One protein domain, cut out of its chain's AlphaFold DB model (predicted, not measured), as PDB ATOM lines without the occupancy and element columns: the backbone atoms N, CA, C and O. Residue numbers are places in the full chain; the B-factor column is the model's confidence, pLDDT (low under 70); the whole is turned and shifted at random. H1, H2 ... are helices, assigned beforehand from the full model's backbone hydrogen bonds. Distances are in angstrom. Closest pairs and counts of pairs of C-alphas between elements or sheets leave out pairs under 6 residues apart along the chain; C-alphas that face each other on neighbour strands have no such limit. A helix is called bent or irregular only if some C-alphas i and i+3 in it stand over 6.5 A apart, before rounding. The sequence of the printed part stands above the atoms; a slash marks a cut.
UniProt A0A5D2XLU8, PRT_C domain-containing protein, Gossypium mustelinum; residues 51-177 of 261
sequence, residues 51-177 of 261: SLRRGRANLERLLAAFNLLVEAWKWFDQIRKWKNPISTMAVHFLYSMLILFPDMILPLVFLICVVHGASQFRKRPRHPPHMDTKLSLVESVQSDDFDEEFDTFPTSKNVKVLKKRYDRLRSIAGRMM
ATOM      1  N   SER A  51      26.148   7.242  34.777       78.06
ATOM      2  CA  SER A  51      24.689   7.093  34.762       78.06
ATOM      3  C   SER A  51      24.061   8.160  33.877       78.06
ATOM      4  O   SER A  51      24.315   9.362  34.036       78.06
ATOM      5  N   LEU A  52      23.178   7.729  32.973       81.00
ATOM      6  CA  LEU A  52      22.443   8.640  32.104       81.00
ATOM      7  C   LEU A  52      21.521   9.579  32.896       81.00
ATOM      8  O   LEU A  52      21.406  10.759  32.556       81.00
ATOM      9  N   ARG A  53      20.884   9.085  33.965       83.38
ATOM     10  CA  ARG A  53      20.011   9.887  34.831       83.38
ATOM     11  C   ARG A  53      20.802  10.971  35.555       83.38
ATOM     12  O   ARG A  53      20.393  12.129  35.523       83.38
ATOM     13  N   ARG A  54      21.953  10.626  36.147       80.06
ATOM     14  CA  ARG A  54      22.839  11.609  36.797       80.06
ATOM     15  C   ARG A  54      23.329  12.660  35.801       80.06
ATOM     16  O   ARG A  54      23.323  13.847  36.116       80.06
ATOM     17  N   GLY A  55      23.666  12.245  34.578       82.31
ATOM     18  CA  GLY A  55      23.996  13.157  33.480       82.31
ATOM     19  C   GLY A  55      22.863  14.138  33.159       82.31
ATOM     20  O   GLY A  55      23.105  15.342  33.065       82.31
ATOM     21  N   ARG A  56      21.615  13.654  33.063       82.44
ATOM     22  CA  ARG A  56      20.428  14.511  32.874       82.44
ATOM     23  C   ARG A  56      20.204  15.459  34.049       82.44
ATOM     24  O   ARG A  56      19.999  16.642  33.812       82.44
ATOM     25  N   ALA A  57      20.308  14.980  35.287       85.12
ATOM     26  CA  ALA A  57      20.133  15.805  36.485       85.12
ATOM     27  C   ALA A  57      21.168  16.938  36.542       85.12
ATOM     28  O   ALA A  57      20.830  18.092  36.798       85.12
ATOM     29  N   ASN A  58      22.430  16.642  36.227       86.50
ATOM     30  CA  ASN A  58      23.478  17.656  36.144       86.50
ATOM     31  C   ASN A  58      23.221  18.666  35.015       86.50
ATOM     32  O   ASN A  58      23.435  19.862  35.211       86.50
ATOM     33  N   LEU A  59      22.720  18.213  33.861       82.75
ATOM     34  CA  LEU A  59      22.330  19.093  32.759       82.75
ATOM     35  C   LEU A  59      21.141  19.988  33.134       82.75
ATOM     36  O   LEU A  59      21.175  21.181  32.855       82.75
ATOM     37  N   GLU A  60      20.118  19.464  33.804       83.81
ATOM     38  CA  GLU A  60      18.992  20.270  34.286       83.81
ATOM     39  C   GLU A  60      19.421  21.282  35.341       83.81
ATOM     40  O   GLU A  60      18.993  22.431  35.283       83.81
ATOM     41  N   ARG A  61      20.319  20.913  36.260       84.62
ATOM     42  CA  ARG A  61      20.915  21.857  37.219       84.62
ATOM     43  C   ARG A  61      21.686  22.968  36.517       84.62
ATOM     44  O   ARG A  61      21.593  24.128  36.917       84.62
ATOM     45  N   LEU A  62      22.424  22.623  35.467       84.88
ATOM     46  CA  LEU A  62      23.133  23.590  34.641       84.88
ATOM     47  C   LEU A  62      22.144  24.518  33.915       84.88
ATOM     48  O   LEU A  62      22.279  25.736  33.994       84.88
ATOM     49  N   LEU A  63      21.111  23.968  33.274       82.50
ATOM     50  CA  LEU A  63      20.044  24.745  32.632       82.50
ATOM     51  C   LEU A  63      19.296  25.629  33.638       82.50
ATOM     52  O   LEU A  63      18.989  26.778  33.331       82.50
ATOM     53  N   ALA A  64      19.068  25.140  34.857       85.06
ATOM     54  CA  ALA A  64      18.464  25.907  35.937       85.06
ATOM     55  C   ALA A  64      19.349  27.081  36.368       85.06
ATOM     56  O   ALA A  64      18.834  28.171  36.606       85.06
ATOM     57  N   ALA A  65      20.674  26.913  36.393       84.94
ATOM     58  CA  ALA A  65      21.599  28.029  36.589       84.94
ATOM     59  C   ALA A  65      21.523  29.041  35.428       84.94
ATOM     60  O   ALA A  65      21.583  30.252  35.647       84.94
ATOM     61  N   PHE A  66      21.304  28.560  34.200       83.19
ATOM     62  CA  PHE A  66      21.058  29.410  33.035       83.19
ATOM     63  C   PHE A  66      19.666  30.063  33.019       83.19
ATOM     64  O   PHE A  66      19.488  31.026  32.274       83.19
ATOM     65  N   ASN A  67      18.699  29.643  33.847       84.75
ATOM     66  CA  ASN A  67      17.369  30.268  33.871       84.75
ATOM     67  C   ASN A  67      17.442  31.759  34.197       84.75
ATOM     68  O   ASN A  67      16.734  32.537  33.568       84.75
ATOM     69  N   LEU A  68      18.343  32.180  35.092       82.00
ATOM     70  CA  LEU A  68      18.546  33.602  35.384       82.00
ATOM     71  C   LEU A  68      18.988  34.380  34.133       82.00
ATOM     72  O   LEU A  68      18.495  35.476  33.874       82.00
ATOM     73  N   LEU A  69      19.864  33.792  33.314       85.25
ATOM     74  CA  LEU A  69      20.297  34.381  32.045       85.25
ATOM     75  C   LEU A  69      19.169  34.383  31.005       85.25
ATOM     76  O   LEU A  69      18.996  35.369  30.292       85.25
ATOM     77  N   VAL A  70      18.364  33.319  30.944       85.81
ATOM     78  CA  VAL A  70      17.198  33.228  30.051       85.81
ATOM     79  C   VAL A  70      16.122  34.248  30.437       85.81
ATOM     80  O   VAL A  70      15.548  34.899  29.564       85.81
ATOM     81  N   GLU A  71      15.841  34.417  31.725       88.62
ATOM     82  CA  GLU A  71      14.901  35.416  32.240       88.62
ATOM     83  C   GLU A  71      15.401  36.838  31.987       88.62
ATOM     84  O   GLU A  71      14.647  37.661  31.463       88.62
ATOM     85  N   ALA A  72      16.683  37.111  32.255       85.44
ATOM     86  CA  ALA A  72      17.314  38.386  31.926       85.44
ATOM     87  C   ALA A  72      17.239  38.680  30.419       85.44
ATOM     88  O   ALA A  72      16.904  39.797  30.021       85.44
ATOM     89  N   TRP A  73      17.467  37.672  29.570       87.94
ATOM     90  CA  TRP A  73      17.339  37.798  28.119       87.94
ATOM     91  C   TRP A  73      15.902  38.107  27.687       87.94
ATOM     92  O   TRP A  73      15.683  38.990  26.859       87.94
ATOM     93  N   LYS A  74      14.905  37.425  28.263       89.50
ATOM     94  CA  LYS A  74      13.482  37.702  28.003       89.50
ATOM     95  C   LYS A  74      13.100  39.120  28.428       89.50
ATOM     96  O   LYS A  74      12.401  39.803  27.683       89.50
ATOM     97  N   TRP A  75      13.555  39.576  29.594       90.12
ATOM     98  CA  TRP A  75      13.331  40.944  30.069       90.12
ATOM     99  C   TRP A  75      13.993  41.979  29.151       90.12
ATOM    100  O   TRP A  75      13.360  42.955  28.745       90.12
ATOM    101  N   PHE A  76      15.229  41.721  28.725       87.00
ATOM    102  CA  PHE A  76      15.917  42.560  27.751       87.00
ATOM    103  C   PHE A  76      15.177  42.605  26.407       87.00
ATOM    104  O   PHE A  76      15.001  43.679  25.835       87.00
ATOM    105  N   ASP A  77      14.664  41.477  25.913       88.12
ATOM    106  CA  ASP A  77      13.856  41.440  24.691       88.12
ATOM    107  C   ASP A  77      12.560  42.266  24.824       88.12
ATOM    108  O   ASP A  77      12.171  42.963  23.885       88.12
ATOM    109  N   GLN A  78      11.928  42.283  26.004       88.75
ATOM    110  CA  GLN A  78      10.778  43.159  26.279       88.75
ATOM    111  C   GLN A  78      11.149  44.647  26.198       88.75
ATOM    112  O   GLN A  78      10.380  45.431  25.631       88.75
ATOM    113  N   ILE A  79      12.331  45.028  26.698       88.56
ATOM    114  CA  ILE A  79      12.866  46.392  26.568       88.56
ATOM    115  C   ILE A  79      13.118  46.722  25.103       88.56
ATOM    116  O   ILE A  79      12.654  47.741  24.602       88.56
ATOM    117  N   ARG A  80      13.777  45.828  24.361       85.62
ATOM    118  CA  ARG A  80      14.014  46.038  22.926       85.62
ATOM    119  C   ARG A  80      12.716  46.192  22.150       85.62
ATOM    120  O   ARG A  80      12.677  46.950  21.186       85.62
ATOM    121  N   LYS A  81      11.657  45.470  22.521       87.44
ATOM    122  CA  LYS A  81      10.322  45.563  21.907       87.44
ATOM    123  C   LYS A  81       9.534  46.810  22.322       87.44
ATOM    124  O   LYS A  81       8.462  47.017  21.769       87.44
ATOM    125  N   TRP A  82      10.059  47.643  23.229       88.69
ATOM    126  CA  TRP A  82       9.400  48.855  23.734       88.69
ATOM    127  C   TRP A  82       7.998  48.578  24.293       88.69
ATOM    128  O   TRP A  82       7.091  49.391  24.148       88.69
ATOM    129  N   LYS A  83       7.816  47.423  24.959       88.00
ATOM    130  CA  LYS A  83       6.511  47.024  25.518       88.00
ATOM    131  C   LYS A  83       5.990  48.044  26.540       88.00
ATOM    132  O   LYS A  83       4.806  48.352  26.533       88.00
ATOM    133  N   ASN A  84       6.888  48.576  27.374       90.38
ATOM    134  CA  ASN A  84       6.609  49.625  28.357       90.38
ATOM    135  C   ASN A  84       7.562  50.814  28.123       90.38
ATOM    136  O   ASN A  84       8.701  50.758  28.596       90.38
ATOM    137  N   PRO A  85       7.134  51.893  27.440       88.06
ATOM    138  CA  PRO A  85       8.030  52.970  27.003       88.06
ATOM    139  C   PRO A  85       8.733  53.686  28.168       88.06
ATOM    140  O   PRO A  85       9.913  54.023  28.076       88.06
ATOM    141  N   ILE A  86       8.045  53.840  29.304       89.94
ATOM    142  CA  ILE A  86       8.599  54.449  30.523       89.94
ATOM    143  C   ILE A  86       9.756  53.604  31.074       89.94
ATOM    144  O   ILE A  86      10.840  54.121  31.333       89.94
ATOM    145  N   SER A  87       9.557  52.287  31.196       87.88
ATOM    146  CA  SER A  87      10.597  51.364  31.668       87.88
ATOM    147  C   SER A  87      11.782  51.332  30.706       87.88
ATOM    148  O   SER A  87      12.927  51.349  31.149       87.88
ATOM    149  N   THR A  88      11.532  51.369  29.394       89.81
ATOM    150  CA  THR A  88      12.620  51.439  28.420       89.81
ATOM    151  C   THR A  88      13.396  52.743  28.519       89.81
ATOM    152  O   THR A  88      14.620  52.695  28.518       89.81
ATOM    153  N   MET A  89      12.735  53.896  28.661       89.12
ATOM    154  CA  MET A  89      13.423  55.180  28.841       89.12
ATOM    155  C   MET A  89      14.273  55.188  30.116       89.12
ATOM    156  O   MET A  89      15.426  55.611  30.068       89.12
ATOM    157  N   ALA A  90      13.753  54.647  31.221       90.56
ATOM    158  CA  ALA A  90      14.505  54.506  32.465       90.56
ATOM    159  C   ALA A  90      15.761  53.632  32.289       90.56
ATOM    160  O   ALA A  90      16.829  53.991  32.776       90.56
ATOM    161  N   VAL A  91      15.663  52.526  31.543       90.81
ATOM    162  CA  VAL A  91      16.818  51.665  31.237       90.81
ATOM    163  C   VAL A  91      17.847  52.391  30.372       90.81
ATOM    164  O   VAL A  91      19.034  52.298  30.661       90.81
ATOM    165  N   HIS A  92      17.427  53.149  29.356       89.31
ATOM    166  CA  HIS A  92      18.353  53.945  28.540       89.31
ATOM    167  C   HIS A  92      19.067  55.021  29.370       89.31
ATOM    168  O   HIS A  92      20.269  55.232  29.200       89.31
ATOM    169  N   PHE A  93      18.347  55.675  30.287       90.50
ATOM    170  CA  PHE A  93      18.924  56.651  31.208       90.50
ATOM    171  C   PHE A  93      19.939  55.998  32.155       90.50
ATOM    172  O   PHE A  93      21.084  56.441  32.221       90.50
ATOM    173  N   LEU A  94      19.557  54.899  32.816       88.31
ATOM    174  CA  LEU A  94      20.436  54.145  33.714       88.31
ATOM    175  C   LEU A  94      21.683  53.632  32.983       88.31
ATOM    176  O   LEU A  94      22.794  53.769  33.483       88.31
ATOM    177  N   TYR A  95      21.505  53.083  31.782       90.00
ATOM    178  CA  TYR A  95      22.593  52.623  30.924       90.00
ATOM    179  C   TYR A  95      23.570  53.753  30.580       90.00
ATOM    180  O   TYR A  95      24.785  53.579  30.679       90.00
ATOM    181  N   SER A  96      23.040  54.928  30.229       90.12
ATOM    182  CA  SER A  96      23.859  56.097  29.901       90.12
ATOM    183  C   SER A  96      24.639  56.596  31.112       90.12
ATOM    184  O   SER A  96      25.839  56.835  31.011       90.12
ATOM    185  N   MET A  97      23.981  56.683  32.270       87.19
ATOM    186  CA  MET A  97      24.625  57.042  33.533       87.19
ATOM    187  C   MET A  97      25.770  56.075  33.867       87.19
ATOM    188  O   MET A  97      26.866  56.515  34.207       87.19
ATOM    189  N   LEU A  98      25.543  54.767  33.718       87.69
ATOM    190  CA  LEU A  98      26.523  53.734  34.052       87.69
ATOM    191  C   LEU A  98      27.784  53.804  33.173       87.69
ATOM    192  O   LEU A  98      28.888  53.563  33.652       87.69
ATOM    193  N   ILE A  99      27.636  54.164  31.894       88.81
ATOM    194  CA  ILE A  99      28.772  54.324  30.972       88.81
ATOM    195  C   ILE A  99      29.527  55.635  31.210       88.81
ATOM    196  O   ILE A  99      30.751  55.679  31.061       88.81
ATOM    197  N   LEU A 100      28.817  56.708  31.559       87.19
ATOM    198  CA  LEU A 100      29.433  58.006  31.840       87.19
ATOM    199  C   LEU A 100      30.242  57.981  33.146       87.19
ATOM    200  O   LEU A 100      31.296  58.617  33.207       87.19
ATOM    201  N   PHE A 101      29.801  57.195  34.133       86.62
ATOM    202  CA  PHE A 101      30.436  57.047  35.446       86.62
ATOM    203  C   PHE A 101      30.839  55.587  35.726       86.62
ATOM    204  O   PHE A 101      30.224  54.926  36.569       86.62
ATOM    205  N   PRO A 102      31.879  55.058  35.052       82.88
ATOM    206  CA  PRO A 102      32.285  53.662  35.209       82.88
ATOM    207  C   PRO A 102      32.776  53.333  36.627       82.88
ATOM    208  O   PRO A 102      32.612  52.203  37.082       82.88
ATOM    209  N   ASP A 103      33.298  54.323  37.355       86.00
ATOM    210  CA  ASP A 103      33.763  54.161  38.740       86.00
ATOM    211  C   ASP A 103      32.620  53.762  39.693       86.00
ATOM    212  O   ASP A 103      32.845  53.113  40.713       86.00
ATOM    213  N   MET A 104      31.371  54.073  39.325       82.31
ATOM    214  CA  MET A 104      30.168  53.727  40.090       82.31
ATOM    215  C   MET A 104      29.656  52.308  39.806       82.31
ATOM    216  O   MET A 104      28.795  51.820  40.540       82.31
ATOM    217  N   ILE A 105      30.179  51.620  38.782       84.69
ATOM    218  CA  ILE A 105      29.749  50.260  38.421       84.69
ATOM    219  C   ILE A 105      30.041  49.294  39.564       84.69
ATOM    220  O   ILE A 105      29.155  48.564  40.005       84.69
ATOM    221  N   LEU A 106      31.284  49.290  40.050       85.94
ATOM    222  CA  LEU A 106      31.732  48.327  41.050       85.94
ATOM    223  C   LEU A 106      30.978  48.494  42.390       85.94
ATOM    224  O   LEU A 106      30.440  47.494  42.878       85.94
ATOM    225  N   PRO A 107      30.827  49.713  42.954       88.75
ATOM    226  CA  PRO A 107      29.981  49.934  44.128       88.75
ATOM    227  C   PRO A 107      28.526  49.501  43.924       88.75
ATOM    228  O   PRO A 107      27.941  48.882  44.812       88.75
ATOM    229  N   LEU A 108      27.943  49.781  42.753       86.75
ATOM    230  CA  LEU A 108      26.561  49.413  42.451       86.75
ATOM    231  C   LEU A 108      26.377  47.892  42.405       86.75
ATOM    232  O   LEU A 108      25.402  47.381  42.952       86.75
ATOM    233  N   VAL A 109      27.317  47.160  41.801       87.31
ATOM    234  CA  VAL A 109      27.290  45.690  41.765       87.31
ATOM    235  C   VAL A 109      27.342  45.118  43.179       87.31
ATOM    236  O   VAL A 109      26.503  44.285  43.522       87.31
ATOM    237  N   PHE A 110      28.253  45.600  44.028       90.56
ATOM    238  CA  PHE A 110      28.317  45.149  45.421       90.56
ATOM    239  C   PHE A 110      27.042  45.483  46.199       90.56
ATOM    240  O   PHE A 110      26.532  44.626  46.923       90.56
ATOM    241  N   LEU A 111      26.477  46.679  46.009       90.69
ATOM    242  CA  LEU A 111      25.210  47.062  46.628       90.69
ATOM    243  C   LEU A 111      24.070  46.131  46.189       90.69
ATOM    244  O   LEU A 111      23.315  45.648  47.032       90.69
ATOM    245  N   ILE A 112      23.974  45.820  44.892       88.38
ATOM    246  CA  ILE A 112      22.991  44.871  44.353       88.38
ATOM    247  C   ILE A 112      23.190  43.482  44.969       88.38
ATOM    248  O   ILE A 112      22.209  42.871  45.389       88.38
ATOM    249  N   CYS A 113      24.428  42.989  45.077       87.50
ATOM    250  CA  CYS A 113      24.722  41.702  45.711       87.50
ATOM    251  C   CYS A 113      24.278  41.668  47.179       87.50
ATOM    252  O   CYS A 113      23.666  40.688  47.603       87.50
ATOM    253  N   VAL A 114      24.534  42.736  47.942       91.81
ATOM    254  CA  VAL A 114      24.128  42.837  49.354       91.81
ATOM    255  C   VAL A 114      22.611  42.899  49.484       91.81
ATOM    256  O   VAL A 114      22.040  42.136  50.259       91.81
ATOM    257  N   VAL A 115      21.937  43.753  48.709       90.06
ATOM    258  CA  VAL A 115      20.469  43.870  48.730       90.06
ATOM    259  C   VAL A 115      19.822  42.552  48.313       90.06
ATOM    260  O   VAL A 115      18.899  42.078  48.977       90.06
ATOM    261  N   HIS A 116      20.331  41.921  47.252       87.38
ATOM    262  CA  HIS A 116      19.841  40.627  46.802       87.38
ATOM    263  C   HIS A 116      20.061  39.560  47.878       87.38
ATOM    264  O   HIS A 116      19.098  38.927  48.301       87.38
ATOM    265  N   GLY A 117      21.279  39.415  48.404       88.69
ATOM    266  CA  GLY A 117      21.597  38.464  49.471       88.69
ATOM    267  C   GLY A 117      20.737  38.669  50.722       88.69
ATOM    268  O   GLY A 117      20.149  37.715  51.233       88.69
ATOM    269  N   ALA A 118      20.566  39.917  51.165       91.62
ATOM    270  CA  ALA A 118      19.712  40.267  52.298       91.62
ATOM    271  C   ALA A 118      18.228  39.961  52.029       91.62
ATOM    272  O   ALA A 118      17.516  39.492  52.918       91.62
ATOM    273  N   SER A 119      17.745  40.171  50.802       88.94
ATOM    274  CA  SER A 119      16.372  39.811  50.425       88.94
ATOM    275  C   SER A 119      16.153  38.292  50.436       88.94
ATOM    276  O   SER A 119      15.126  37.816  50.927       88.94
ATOM    277  N   GLN A 120      17.147  37.523  49.978       87.06
ATOM    278  CA  GLN A 120      17.097  36.062  49.942       87.06
ATOM    279  C   GLN A 120      17.279  35.436  51.324       87.06
ATOM    280  O   GLN A 120      16.774  34.343  51.569       87.06
ATOM    281  N   PHE A 121      17.900  36.148  52.269       85.56
ATOM    282  CA  PHE A 121      18.005  35.709  53.660       85.56
ATOM    283  C   PHE A 121      16.637  35.385  54.278       85.56
ATOM    284  O   PHE A 121      16.513  34.436  55.051       85.56
ATOM    285  N   ARG A 122      15.581  36.114  53.889       83.88
ATOM    286  CA  ARG A 122      14.205  35.837  54.338       83.88
ATOM    287  C   ARG A 122      13.664  34.505  53.812       83.88
ATOM    288  O   ARG A 122      12.849  33.881  54.484       83.88
ATOM    289  N   LYS A 123      14.124  34.070  52.637       82.38
ATOM    290  CA  LYS A 123      13.724  32.825  51.963       82.38
ATOM    291  C   LYS A 123      14.682  31.663  52.238       82.38
ATOM    292  O   LYS A 123      14.572  30.624  51.594       82.38
ATOM    293  N   ARG A 124      15.632  31.828  53.166       82.12
ATOM    294  CA  ARG A 124      16.635  30.799  53.453       82.12
ATOM    295  C   ARG A 124      15.962  29.484  53.882       82.12
ATOM    296  O   ARG A 124      15.048  29.524  54.715       82.12
ATOM    297  N   PRO A 125      16.415  28.327  53.372       80.44
ATOM    298  CA  PRO A 125      15.940  27.038  53.854       80.44
ATOM    299  C   PRO A 125      16.276  26.904  55.344       80.44
ATOM    300  O   PRO A 125      17.394  27.185  55.770       80.44
ATOM    301  N   ARG A 126      15.278  26.537  56.153       81.00
ATOM    302  CA  ARG A 126      15.428  26.349  57.609       81.00
ATOM    303  C   ARG A 126      15.714  24.900  57.996       81.00
ATOM    304  O   ARG A 126      16.118  24.644  59.124       81.00
ATOM    305  N   HIS A 127      15.485  23.974  57.074       78.38
ATOM    306  CA  HIS A 127      15.696  22.548  57.279       78.38
ATOM    307  C   HIS A 127      17.101  22.143  56.827       78.38
ATOM    308  O   HIS A 127      17.653  22.790  55.929       78.38
ATOM    309  N   PRO A 128      17.683  21.091  57.431       80.38
ATOM    310  CA  PRO A 128      18.950  20.553  56.964       80.38
ATOM    311  C   PRO A 128      18.846  20.135  55.486       80.38
ATOM    312  O   PRO A 128      17.747  19.805  55.016       80.38
ATOM    313  N   PRO A 129      19.968  20.148  54.746       76.19
ATOM    314  CA  PRO A 129      20.011  19.622  53.390       76.19
ATOM    315  C   PRO A 129      19.483  18.186  53.399       76.19
ATOM    316  O   PRO A 129      20.046  17.320  54.065       76.19
ATOM    317  N   HIS A 130      18.374  17.952  52.708       73.19
ATOM    318  CA  HIS A 130      17.797  16.626  52.528       73.19
ATOM    319  C   HIS A 130      18.025  16.180  51.089       73.19
ATOM    320  O   HIS A 130      18.289  16.996  50.202       73.19
ATOM    321  N   MET A 131      17.945  14.873  50.862       74.25
ATOM    322  CA  MET A 131      18.069  14.325  49.523       74.25
ATOM    323  C   MET A 131      16.840  14.725  48.704       74.25
ATOM    324  O   MET A 131      15.736  14.243  48.947       74.25
ATOM    325  N   ASP A 132      17.035  15.648  47.765       77.00
ATOM    326  CA  ASP A 132      15.967  16.140  46.901       77.00
ATOM    327  C   ASP A 132      15.767  15.165  45.729       77.00
ATOM    328  O   ASP A 132      16.596  15.043  44.817       77.00
ATOM    329  N   THR A 133      14.657  14.430  45.782       76.25
ATOM    330  CA  THR A 133      14.271  13.439  44.773       76.25
ATOM    331  C   THR A 133      13.929  14.081  43.430       76.25
ATOM    332  O   THR A 133      14.121  13.448  42.393       76.25
ATOM    333  N   LYS A 134      13.496  15.350  43.418       77.88
ATOM    334  CA  LYS A 134      13.214  16.096  42.183       77.88
ATOM    335  C   LYS A 134      14.498  16.587  41.538       77.88
ATOM    336  O   LYS A 134      14.683  16.402  40.341       77.88
ATOM    337  N   LEU A 135      15.419  17.130  42.337       76.25
ATOM    338  CA  LEU A 135      16.730  17.580  41.851       76.25
ATOM    339  C   LEU A 135      17.558  16.433  41.252       76.25
ATOM    340  O   LEU A 135      18.328  16.631  40.317       76.25
ATOM    341  N   SER A 136      17.407  15.233  41.808       71.00
ATOM    342  CA  SER A 136      18.054  14.010  41.325       71.00
ATOM    343  C   SER A 136      17.249  13.282  40.238       71.00
ATOM    344  O   SER A 136      17.676  12.219  39.783       71.00
ATOM    345  N   LEU A 137      16.114  13.843  39.801       75.88
ATOM    346  CA  LEU A 137      15.189  13.271  38.818       75.88
ATOM    347  C   LEU A 137      14.643  11.882  39.180       75.88
ATOM    348  O   LEU A 137      14.091  11.233  38.308       75.88
ATOM    349  N   VAL A 138      14.750  11.432  40.437       71.88
ATOM    350  CA  VAL A 138      14.365  10.084  40.916       71.88
ATOM    351  C   VAL A 138      12.878   9.772  40.684       71.88
ATOM    352  O   VAL A 138      12.516   8.617  40.489       71.88
ATOM    353  N   GLU A 139      12.027  10.797  40.640       71.31
ATOM    354  CA  GLU A 139      10.578  10.667  40.428       71.31
ATOM    355  C   GLU A 139      10.186  10.447  38.950       71.31
ATOM    356  O   GLU A 139       9.134   9.881  38.670       71.31
ATOM    357  N   SER A 140      11.028  10.855  37.991       67.75
ATOM    358  CA  SER A 140      10.746  10.758  36.545       67.75
ATOM    359  C   SER A 140      11.491   9.612  35.843       67.75
ATOM    360  O   SER A 140      11.498   9.520  34.612       67.75
ATOM    361  N   VAL A 141      12.126   8.736  36.624       70.50
ATOM    362  CA  VAL A 141      13.028   7.674  36.156       70.50
ATOM    363  C   VAL A 141      12.256   6.460  35.657       70.50
ATOM    364  O   VAL A 141      11.302   6.006  36.287       70.50
ATOM    365  N   GLN A 142      12.705   5.881  34.544       75.12
ATOM    366  CA  GLN A 142      12.212   4.583  34.080       75.12
ATOM    367  C   GLN A 142      12.945   3.445  34.801       75.12
ATOM    368  O   GLN A 142      14.121   3.571  35.123       75.12
ATOM    369  N   SER A 143      12.302   2.291  34.991       75.19
ATOM    370  CA  SER A 143      12.928   1.122  35.641       75.19
ATOM    371  C   SER A 143      14.275   0.706  35.021       75.19
ATOM    372  O   SER A 143      15.163   0.251  35.734       75.19
ATOM    373  N   ASP A 144      14.455   0.932  33.717       79.62
ATOM    374  CA  ASP A 144      15.691   0.673  32.958       79.62
ATOM    375  C   ASP A 144      16.877   1.561  33.394       79.62
ATOM    376  O   ASP A 144      18.025   1.148  33.280       79.62
ATOM    377  N   ASP A 145      16.623   2.767  33.911       77.75
ATOM    378  CA  ASP A 145      17.672   3.698  34.348       77.75
ATOM    379  C   ASP A 145      18.210   3.334  35.747       77.75
ATOM    380  O   ASP A 145      19.408   3.460  35.987       77.75
ATOM    381  N   PHE A 146      17.364   2.821  36.652       79.06
ATOM    382  CA  PHE A 146      17.842   2.219  37.907       79.06
ATOM    383  C   PHE A 146      18.607   0.924  37.636       79.06
ATOM    384  O   PHE A 146      19.661   0.691  38.217       79.06
ATOM    385  N   ASP A 147      18.117   0.104  36.708       81.75
ATOM    386  CA  ASP A 147      18.790  -1.131  36.307       81.75
ATOM    387  C   ASP A 147      20.155  -0.889  35.621       81.75
ATOM    388  O   ASP A 147      20.977  -1.801  35.561       81.75
ATOM    389  N   GLU A 148      20.412   0.318  35.101       80.69
ATOM    390  CA  GLU A 148      21.732   0.765  34.622       80.69
ATOM    391  C   GLU A 148      22.658   1.168  35.776       80.69
ATOM    392  O   GLU A 148      23.841   0.852  35.744       80.69
ATOM    393  N   GLU A 149      22.124   1.811  36.815       79.06
ATOM    394  CA  GLU A 149      22.903   2.266  37.975       79.06
ATOM    395  C   GLU A 149      23.332   1.134  38.906       79.06
ATOM    396  O   GLU A 149      24.399   1.213  39.511       79.06
ATOM    397  N   PHE A 150      22.512   0.090  39.013       77.25
ATOM    398  CA  PHE A 150      22.829  -1.109  39.788       77.25
ATOM    399  C   PHE A 150      23.548  -2.187  38.963       77.25
ATOM    400  O   PHE A 150      23.806  -3.275  39.479       77.25
ATOM    401  N   ASP A 151      23.850  -1.932  37.686       81.75
ATOM    402  CA  ASP A 151      24.632  -2.875  36.891       81.75
ATOM    403  C   ASP A 151      26.108  -2.831  37.294       81.75
ATOM    404  O   ASP A 151      26.680  -1.783  37.593       81.75
ATOM    405  N   THR A 152      26.738  -3.999  37.291       78.19
ATOM    406  CA  THR A 152      28.165  -4.117  37.584       78.19
ATOM    407  C   THR A 152      28.985  -3.745  36.351       78.19
ATOM    408  O   THR A 152      28.500  -3.777  35.219       78.19
ATOM    409  N   PHE A 153      30.244  -3.366  36.562       73.88
ATOM    410  CA  PHE A 153      31.195  -3.179  35.474       73.88
ATOM    411  C   PHE A 153      32.217  -4.323  35.509       73.88
ATOM    412  O   PHE A 153      32.961  -4.411  36.488       73.88
ATOM    413  N   PRO A 154      32.298  -5.187  34.477       79.56
ATOM    414  CA  PRO A 154      31.532  -5.205  33.218       79.56
ATOM    415  C   PRO A 154      30.071  -5.678  33.371       79.56
ATOM    416  O   PRO A 154      29.743  -6.373  34.325       79.56
ATOM    417  N   THR A 155      29.214  -5.314  32.405       81.19
ATOM    418  CA  THR A 155      27.750  -5.519  32.470       81.19
ATOM    419  C   THR A 155      27.343  -6.971  32.725       81.19
ATOM    420  O   THR A 155      27.791  -7.896  32.044       81.19
ATOM    421  N   SER A 156      26.426  -7.153  33.673       82.62
ATOM    422  CA  SER A 156      25.787  -8.439  33.981       82.62
ATOM    423  C   SER A 156      24.522  -8.697  33.149       82.62
ATOM    424  O   SER A 156      23.910  -9.763  33.236       82.62
ATOM    425  N   LYS A 157      24.090  -7.707  32.355       85.69
ATOM    426  CA  LYS A 157      22.802  -7.716  31.657       85.69
ATOM    427  C   LYS A 157      22.872  -8.426  30.309       85.69
ATOM    428  O   LYS A 157      23.897  -8.491  29.636       85.69
ATOM    429  N   ASN A 158      21.708  -8.902  29.870       87.75
ATOM    430  CA  ASN A 158      21.543  -9.525  28.560       87.75
ATOM    431  C   ASN A 158      21.945  -8.582  27.414       87.75
ATOM    432  O   ASN A 158      21.592  -7.401  27.401       87.75
ATOM    433  N   VAL A 159      22.545  -9.153  26.367       88.19
ATOM    434  CA  VAL A 159      23.032  -8.428  25.176       88.19
ATOM    435  C   VAL A 159      21.954  -7.548  24.523       88.19
ATOM    436  O   VAL A 159      22.248  -6.465  24.020       88.19
ATOM    437  N   LYS A 160      20.679  -7.963  24.557       88.12
ATOM    438  CA  LYS A 160      19.559  -7.171  24.010       88.12
ATOM    439  C   LYS A 160      19.348  -5.843  24.755       88.12
ATOM    440  O   LYS A 160      19.076  -4.830  24.114       88.12
ATOM    441  N   VAL A 161      19.486  -5.841  26.084       86.88
ATOM    442  CA  VAL A 161      19.359  -4.633  26.921       86.88
ATOM    443  C   VAL A 161      20.554  -3.719  26.681       86.88
ATOM    444  O   VAL A 161      20.377  -2.524  26.445       86.88
ATOM    445  N   LEU A 162      21.757  -4.298  26.619       86.56
ATOM    446  CA  LEU A 162      22.978  -3.567  26.293       86.56
ATOM    447  C   LEU A 162      22.872  -2.860  24.935       86.56
ATOM    448  O   LEU A 162      23.182  -1.675  24.837       86.56
ATOM    449  N   LYS A 163      22.354  -3.547  23.905       88.56
ATOM    450  CA  LYS A 163      22.136  -2.959  22.574       88.56
ATOM    451  C   LYS A 163      21.195  -1.753  22.628       88.56
ATOM    452  O   LYS A 163      21.525  -0.699  22.097       88.56
ATOM    453  N   LYS A 164      20.064  -1.870  23.331       88.50
ATOM    454  CA  LYS A 164      19.106  -0.765  23.505       88.50
ATOM    455  C   LYS A 164      19.746   0.443  24.208       88.50
ATOM    456  O   LYS A 164      19.549   1.578  23.772       88.50
ATOM    457  N   ARG A 165      20.514   0.216  25.283       87.81
ATOM    458  CA  ARG A 165      21.216   1.286  26.022       87.81
ATOM    459  C   ARG A 165      22.295   1.951  25.168       87.81
ATOM    460  O   ARG A 165      22.393   3.177  25.157       87.81
ATOM    461  N   TYR A 166      23.036   1.161  24.397       87.56
ATOM    462  CA  TYR A 166      24.021   1.659  23.443       87.56
ATOM    463  C   TYR A 166      23.379   2.527  22.350       87.56
ATOM    464  O   TYR A 166      23.837   3.645  22.122       87.56
ATOM    465  N   ASP A 167      22.285   2.078  21.727       91.12
ATOM    466  CA  ASP A 167      21.585   2.842  20.685       91.12
ATOM    467  C   ASP A 167      21.037   4.175  21.230       91.12
ATOM    468  O   ASP A 167      21.140   5.223  20.584       91.12
ATOM    469  N   ARG A 168      20.527   4.165  22.470       88.88
ATOM    470  CA  ARG A 168      20.101   5.369  23.201       88.88
ATOM    471  C   ARG A 168      21.259   6.346  23.406       88.88
ATOM    472  O   ARG A 168      21.118   7.531  23.096       88.88
ATOM    473  N   LEU A 169      22.402   5.861  23.895       87.56
ATOM    474  CA  LEU A 169      23.600   6.678  24.086       87.56
ATOM    475  C   LEU A 169      24.109   7.238  22.753       87.56
ATOM    476  O   LEU A 169      24.411   8.426  22.665       87.56
ATOM    477  N   ARG A 170      24.129   6.417  21.699       90.44
ATOM    478  CA  ARG A 170      24.546   6.809  20.348       90.44
ATOM    479  C   ARG A 170      23.664   7.912  19.769       90.44
ATOM    480  O   ARG A 170      24.187   8.838  19.158       90.44
ATOM    481  N   SER A 171      22.352   7.864  19.996       89.50
ATOM    482  CA  SER A 171      21.427   8.928  19.578       89.50
ATOM    483  C   SER A 171      21.731  10.265  20.267       89.50
ATOM    484  O   SER A 171      21.765  11.310  19.616       89.50
ATOM    485  N   ILE A 172      21.998  10.243  21.578       88.00
ATOM    486  CA  ILE A 172      22.341  11.445  22.356       88.00
ATOM    487  C   ILE A 172      23.704  11.991  21.926       88.00
ATOM    488  O   ILE A 172      23.833  13.188  21.662       88.00
ATOM    489  N   ALA A 173      24.700  11.113  21.803       88.38
ATOM    490  CA  ALA A 173      26.032  11.463  21.329       88.38
ATOM    491  C   ALA A 173      25.982  12.061  19.917       88.38
ATOM    492  O   ALA A 173      26.632  13.069  19.675       88.38
ATOM    493  N   GLY A 174      25.147  11.520  19.024       91.31
ATOM    494  CA  GLY A 174      24.936  12.064  17.682       91.31
ATOM    495  C   GLY A 174      24.454  13.516  17.699       91.31
ATOM    496  O   GLY A 174      25.031  14.354  17.015       91.31
ATOM    497  N   ARG A 175      23.467  13.853  18.544       89.88
ATOM    498  CA  ARG A 175      22.998  15.247  18.696       89.88
ATOM    499  C   ARG A 175      24.087  16.166  19.245       89.88
ATOM    500  O   ARG A 175      24.238  17.285  18.766       89.88
ATOM    501  N   MET A 176      24.846  15.695  20.236       86.25
ATOM    502  CA  MET A 176      25.976  16.453  20.783       86.25
ATOM    503  C   MET A 176      27.061  16.679  19.727       86.25
ATOM    504  O   MET A 176      27.564  17.792  19.606       86.25
ATOM    505  N   MET A 177      27.375  15.667  18.917       89.31
ATOM    506  CA  MET A 177      28.323  15.782  17.808       89.31
ATOM    507  C   MET A 177      27.853  16.788  16.754       89.31
ATOM    508  O   MET A 177      28.678  17.549  16.263       89.31
TER     509      MET A 177
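Overview. This is residues 51 to 177 of the 261 residues of the protein "PRT_C domain-containing protein" of Gossypium mustelinum (UniProt A0A5D2XLU8). What shape do these atoms make? They make an open frame with an empty middle: the long helix H1 forms one side, H2 makes a corner with it where the end of H1 meets the start of H2, H3 slants away from the end of H2, and the long stretch 122 to 142 returns to the end where H1 begins, near which H4 and H5 lie. What is it made of? The printed part has 127 residues with five named helices, in the order H1 to H5, and no named strand: its class is all helix. It is extended, with a radius of gyration of the C-alphas of 23.4 A, and spans 67 by 39 by 27 A.

Arrangement. How does H1, residues 52 to 80, meet H2, residues 85 to 100? They only just touch, only at the corner by their link, with 3 pairs of C-alphas within 8 A; the closest are Ile 79 and Thr 88, 5.4 A. Their lines are about perpendicular, at 82 degrees. Where does H3, residues 102 to 121, stand? It is close to H2 but not clearly touching, the closest C-alphas being Leu 98 and Ile 105, 6.4 A, at a steep tilt of 55 degrees, opposite ways. And H4, residues 143 to 149, and H5, residues 159 to 177? H4 is close to H1 but not clearly touching, with the closest C-alphas, Arg 53 and Asp 145, 6.6 A apart; H4 and H5 are near each other. H1 and H5 are only just apart, closest 8.3 A. Are the backbones helical? Every O i to N i+4 pair is within hydrogen-bond range in H2, H4 and H5, 23 of 25 in H1 and 14 of 16 in H3.

Along the chain. Where do the helices lie? H1 begins at C-alpha 52 (22.443, 8.640, 32.104) and is 39.4 A long; H2 is 22.5 A, H3 29.4 A, H4 10.3 A and H5 25.9 A, ending at C-alpha 177 (28.323, 15.782, 17.808). Are they straight? H1 has a kink of 37 degrees near residue 66, and is neither bent nor irregular, but only just: C-alphas 65 and 68 are 6.5 A apart. H3 is only just irregular, with C-alphas 103 and 106 6.6 A apart.

Size, cuts and confidence. How far does it reach? The two C-alphas farthest apart, Leu 100 and Asn 158, are 68.1 A apart. Is it continuous? The printed part has no cut; the link from H3 to H4, 21 residues, is long. Where is confidence low? Residue 140 alone is under 70 in pLDDT; the mean of the printed part is 84.5.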